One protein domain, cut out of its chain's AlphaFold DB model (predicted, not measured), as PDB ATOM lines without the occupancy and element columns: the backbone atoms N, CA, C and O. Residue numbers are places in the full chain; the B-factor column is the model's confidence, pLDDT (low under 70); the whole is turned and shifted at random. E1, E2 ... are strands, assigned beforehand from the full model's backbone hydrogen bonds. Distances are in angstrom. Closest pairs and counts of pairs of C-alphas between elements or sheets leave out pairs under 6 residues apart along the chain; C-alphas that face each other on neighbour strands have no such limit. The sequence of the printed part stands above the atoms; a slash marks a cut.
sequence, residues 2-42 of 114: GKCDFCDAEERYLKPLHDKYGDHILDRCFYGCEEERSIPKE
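AT A GLANCE: This is residues 2 to 42 of the 114 residues of an uncharacterized protein of Paenibacillus polymyxa (strain SC2) (UniProt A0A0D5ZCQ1). There is little regular structure here: one two-stranded hairpin, E1 and E2, reaches toward one end of an elongated outline, and two long stretches with no named element, residues 2 to 13 and 30 to 42, gather toward the other. The printed part has 41 residues, 11 of them in named elements, with no named helix and E1 before E2 in one antiparallel sheet, order E1 - E2; the class is all strand. It is only just compact, close to loose, with a radius of gyration of the C-alphas of 10.4 A, and spans 33 by 17 by 15 A.

IN THESE COORDINATES: After residues 2 to 13, E1 covers residues 14 to 18, 12.6 A long, from C-alpha 14 at (62.706, 14.744, 188.060). E2 covers residues 24 to 29, 14.7 A long, and ends with C-alpha 29 at (60.412, 18.691, 188.930).

HOW THE PARTS SIT: E1 and E2 form a hairpin, antiparallel at 148 degrees between their directions. C-alphas 16 and 27 face each other at 4.6 A. N 15 and O 28, 2.8 A apart, and N 25 and O 17, 2.9 A apart, are within hydrogen-bond range.

THE WHOLE: The C-alphas farthest apart, those of Tyr 21 and Lys 41, are separated by 33.8 A. The printed part has no cut, and the link from E1 to E2 is tight. Mean pLDDT of the printed part is 85.3; Gly 22 is under 70.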
ATOM      1  N   GLY A   2      59.374  10.163 188.550       84.38
ATOM      2  CA  GLY A   2      58.783   9.785 189.829       84.38
ATOM      3  C   GLY A   2      57.932  10.889 190.436       84.38
ATOM      4  O   GLY A   2      57.393  11.732 189.715       84.38
ATOM      5  N   LYS A   3      57.839  10.863 191.762       90.69
ATOM      6  CA  LYS A   3      57.135  11.851 192.573       90.69
ATOM      7  C   LYS A   3      58.062  13.017 192.923       90.69
ATOM      8  O   LYS A   3      59.212  12.797 193.278       90.69
ATOM      9  N   CYS A   4      57.579  14.247 192.776       91.06
ATOM     10  CA  CYS A   4      58.323  15.447 193.153       91.06
ATOM     11  C   CYS A   4      58.176  15.723 194.653       91.06
ATOM     12  O   CYS A   4      57.054  15.908 195.118       91.06
ATOM     13  N   ASP A   5      59.286  15.867 195.374       91.69
ATOM     14  CA  ASP A   5      59.281  16.135 196.820       91.69
ATOM     15  C   ASP A   5      58.782  17.546 197.181       91.69
ATOM     16  O   ASP A   5      58.461  17.827 198.332       91.69
ATOM     17  N   PHE A   6      58.704  18.458 196.204       90.75
ATOM     18  CA  PHE A   6      58.297  19.852 196.428       90.75
ATOM     19  C   PHE A   6      56.804  20.097 196.215       90.75
ATOM     20  O   PHE A   6      56.195  20.859 196.960       90.75
ATOM     21  N   CYS A   7      56.220  19.525 195.158       91.94
ATOM     22  CA  CYS A   7      54.811  19.743 194.814       91.94
ATOM     23  C   CYS A   7      53.939  18.499 194.979       91.94
ATOM     24  O   CYS A   7      52.770  18.536 194.609       91.94
ATOM     25  N   ASP A   8      54.514  17.402 195.476       92.25
ATOM     26  CA  ASP A   8      53.870  16.099 195.680       92.25
ATOM     27  C   ASP A   8      53.286  15.460 194.403       92.25
ATOM     28  O   ASP A   8      52.665  14.401 194.452       92.25
ATOM     29  N   ALA A   9      53.502  16.074 193.236       89.88
ATOM     30  CA  ALA A   9      52.962  15.596 191.975       89.88
ATOM     31  C   ALA A   9      53.695  14.335 191.502       89.88
ATOM     32  O   ALA A   9      54.928  14.296 191.439       89.88
ATOM     33  N   GLU A  10      52.914  13.331 191.116       89.50
ATOM     34  CA  GLU A  10      53.404  12.078 190.548       89.50
ATOM     35  C   GLU A  10      53.685  12.192 189.046       89.50
ATOM     36  O   GLU A  10      53.326  13.173 188.387       89.50
ATOM     37  N   GLU A  11      54.358  11.162 188.525       87.19
ATOM     38  CA  GLU A  11      54.705  11.010 187.112       87.19
ATOM     39  C   GLU A  11      55.387  12.248 186.528       87.19
ATOM     40  O   GLU A  11      55.031  12.716 185.455       87.19
ATOM     41  N   ARG A  12      56.388  12.800 187.221       87.00
ATOM     42  CA  ARG A  12      57.143  13.964 186.745       87.00
ATOM     43  C   ARG A  12      58.515  13.579 186.215       87.00
ATOM     44  O   ARG A  12      59.153  12.622 186.671       87.00
ATOM     45  N   TYR A  13      59.004  14.367 185.261       86.44
ATOM     46  CA  TYR A  13      60.438  14.451 185.022       86.44
ATOM     47  C   TYR A  13      61.087  15.079 186.243       86.44
ATOM     48  O   TYR A  13      60.726  16.188 186.636       86.44
ATOM     49  N   LEU A  14      62.029  14.353 186.836       85.69
ATOM     50  CA  LEU A  14      62.706  14.744 188.060       85.69
ATOM     51  C   LEU A  14      64.162  15.073 187.767       85.69
ATOM     52  O   LEU A  14      64.795  14.429 186.931       85.69
ATOM     53  N   LYS A  15      64.670  16.078 188.471       85.06
ATOM     54  CA  LYS A  15      66.088  16.383 188.593       85.06
ATOM     55  C   LYS A  15      66.485  16.149 190.056       85.06
ATOM     56  O   LYS A  15      65.857  16.764 190.924       85.06
ATOM     57  N   PRO A  16      67.525  15.345 190.319       82.94
ATOM     58  CA  PRO A  16      68.046  15.182 191.667       82.94
ATOM     59  C   PRO A  16      68.677  16.490 192.155       82.94
ATOM     60  O   PRO A  16      69.431  17.156 191.433       82.94
ATOM     61  N   LEU A  17      68.356  16.864 193.386       82.06
ATOM     62  CA  LEU A  17      68.998  17.938 194.127       82.06
ATOM     63  C   LEU A  17      70.082  17.321 195.008       82.06
ATOM     64  O   LEU A  17      69.798  16.432 195.806       82.06
ATOM     65  N   HIS A  18      71.308  17.815 194.860       79.31
ATOM     66  CA  HIS A  18      72.447  17.380 195.658       79.31
ATOM     67  C   HIS A  18      72.881  18.488 196.615       79.31
ATOM     68  O   HIS A  18      72.660  19.674 196.340       79.31
ATOM     69  N   ASP A  19      73.493  18.107 197.729       79.38
ATOM     70  CA  ASP A  19      74.092  19.050 198.665       79.38
ATOM     71  C   ASP A  19      75.456  19.566 198.171       79.38
ATOM     72  O   ASP A  19      75.912  19.272 197.064       79.38
ATOM     73  N   LYS A  20      76.126  20.371 199.004       74.00
ATOM     74  CA  LYS A  20      77.451  20.929 198.686       74.00
ATOM     75  C   LYS A  20      78.570  19.879 198.613       74.00
ATOM     76  O   LYS A  20      79.659  20.213 198.152       74.00
ATOM     77  N   TYR A  21      78.329  18.665 199.100       72.25
ATOM     78  CA  TYR A  21      79.252  17.533 199.051       72.25
ATOM     79  C   TYR A  21      78.918  16.559 197.912       72.25
ATOM     80  O   TYR A  21      79.720  15.678 197.618       72.25
ATOM     81  N   GLY A  22      77.797  16.770 197.216       63.09
ATOM     82  CA  GLY A  22      77.362  15.948 196.093       63.09
ATOM     83  C   GLY A  22      76.448  14.791 196.493       63.09
ATOM     84  O   GLY A  22      76.129  13.978 195.628       63.09
ATOM     85  N   ASP A  23      76.003  14.731 197.750       72.94
ATOM     86  CA  ASP A  23      75.064  13.718 198.224       72.94
ATOM     87  C   ASP A  23      73.635  14.072 197.802       72.94
ATOM     88  O   ASP A  23      73.226  15.236 197.845       72.94
ATOM     89  N   HIS A  24      72.867  13.071 197.362       79.38
ATOM     90  CA  HIS A  24      71.462  13.245 196.982       79.38
ATOM     91  C   HIS A  24      70.625  13.636 198.205       79.38
ATOM     92  O   HIS A  24      70.733  13.009 199.257       79.38
ATOM     93  N   ILE A  25      69.795  14.671 198.057       86.31
ATOM     94  CA  ILE A  25      68.895  15.146 199.115       86.31
ATOM     95  C   ILE A  25      67.435  14.847 198.767       86.31
ATOM     96  O   ILE A  25      66.718  14.270 199.579       86.31
ATOM     97  N   LEU A  26      66.977  15.316 197.601       90.38
ATOM     98  CA  LEU A  26      65.568  15.332 197.189       90.38
ATOM     99  C   LEU A  26      65.459  15.310 195.665       90.38
ATOM    100  O   LEU A  26      66.359  15.773 194.961       90.38
ATOM    101  N   ASP A  27      64.307  14.898 195.155       87.25
ATOM    102  CA  ASP A  27      63.947  14.982 193.750       87.25
ATOM    103  C   ASP A  27      62.925  16.095 193.489       87.25
ATOM    104  O   ASP A  27      61.827  16.143 194.047       87.25
ATOM    105  N   ARG A  28      63.258  17.003 192.566       89.69
ATOM    106  CA  ARG A  28      62.371  18.103 192.150       89.69
ATOM    107  C   ARG A  28      61.960  17.980 190.695       89.69
ATOM    108  O   ARG A  28      62.724  17.473 189.880       89.69
ATOM    109  N   CYS A  29      60.807  18.543 190.331       89.12
ATOM    110  CA  CYS A  29      60.412  18.691 188.930       89.12
ATOM    111  C   CYS A  29      61.532  19.352 188.111       89.12
ATOM    112  O   CYS A  29      62.052  20.411 188.478       89.12
ATOM    113  N   PHE A  30      61.868  18.727 186.986       87.06
ATOM    114  CA  PHE A  30      63.031  19.057 186.172       87.06
ATOM    115  C   PHE A  30      62.981  20.486 185.623       87.06
ATOM    116  O   PHE A  30      63.975  21.205 185.693       87.06
ATOM    117  N   TYR A  31      61.816  20.914 185.127       87.50
ATOM    118  CA  TYR A  31      61.619  22.260 184.579       87.50
ATOM    119  C   TYR A  31      60.994  23.234 185.586       87.50
ATOM    120  O   TYR A  31      61.026  24.436 185.365       87.50
ATOM    121  N   GLY A  32      60.467  22.731 186.704       87.75
ATOM    122  CA  GLY A  32      59.651  23.491 187.651       87.75
ATOM    123  C   GLY A  32      58.329  22.784 187.943       87.75
ATOM    124  O   GLY A  32      57.848  21.989 187.131       87.75
ATOM    125  N   CYS A  33      57.768  23.031 189.127       87.81
ATOM    126  CA  CYS A  33      56.575  22.336 189.618       87.81
ATOM    127  C   CYS A  33      55.317  22.650 188.794       87.81
ATOM    128  O   CYS A  33      54.506  21.758 188.559       87.81
ATOM    129  N   GLU A  34      55.196  23.890 188.324       89.06
ATOM    130  CA  GLU A  34      54.051  24.387 187.546       89.06
ATOM    131  C   GLU A  34      54.247  24.234 186.030       89.06
ATOM    132  O   GLU A  34      53.340  24.475 185.240       89.06
ATOM    133  N   GLU A  35      55.431  23.797 185.603       88.94
ATOM    134  CA  GLU A  35      55.769  23.684 184.189       88.94
ATOM    135  C   GLU A  35      55.206  22.393 183.594       88.94
ATOM    136  O   GLU A  35      55.602  21.286 183.974       88.94
ATOM    137  N   GLU A  36      54.350  22.520 182.576       87.19
ATOM    138  CA  GLU A  36      53.832  21.369 181.824       87.19
ATOM    139  C   GLU A  36      54.934  20.518 181.192       87.19
ATOM    140  O   GLU A  36      54.744  19.327 180.965       87.19
ATOM    141  N   ARG A  37      56.100  21.111 180.916       85.38
ATOM    142  CA  ARG A  37      57.271  20.396 180.392       85.38
ATOM    143  C   ARG A  37      57.797  19.341 181.365       85.38
ATOM    144  O   ARG A  37      58.480  18.420 180.935       85.38
ATOM    145  N   SER A  38      57.475  19.450 182.657       83.56
ATOM    146  CA  SER A  38      57.777  18.431 183.670       83.56
ATOM    147  C   SER A  38      56.806  17.246 183.623       83.56
ATOM    148  O   SER A  38      57.040  16.268 184.330       83.56
ATOM    149  N   ILE A  39      55.727  17.323 182.833       87.19
ATOM    150  CA  ILE A  39      54.778  16.230 182.614       87.19
ATOM    151  C   ILE A  39      55.248  15.414 181.397       87.19
ATOM    152  O   ILE A  39      55.350  15.958 180.297       87.19
ATOM    153  N   PRO A  40      55.509  14.113 181.561       82.81
ATOM    154  CA  PRO A  40      55.813  13.188 180.483       82.81
ATOM    155  C   PRO A  40      54.643  13.093 179.510       82.81
ATOM    156  O   PRO A  40      53.563  12.628 179.866       82.81
ATOM    157  N   LYS A  41      54.865  13.518 178.266       85.19
ATOM    158  CA  LYS A  41      53.892  13.387 177.166       85.19
ATOM    159  C   LYS A  41      54.370  12.375 176.115       85.19
ATOM    160  O   LYS A  41      53.621  11.988 175.221       85.19
ATOM    161  N   GLU A  42      55.626  11.947 176.213       84.75
ATOM    162  CA  GLU A  42      56.282  11.030 175.294       84.75
ATOM    163  C   GLU A  42      55.814   9.588 175.513       84.75
ATOM    164  O   GLU A  42      55.688   9.103 176.639       84.75
TER     165      GLU A  42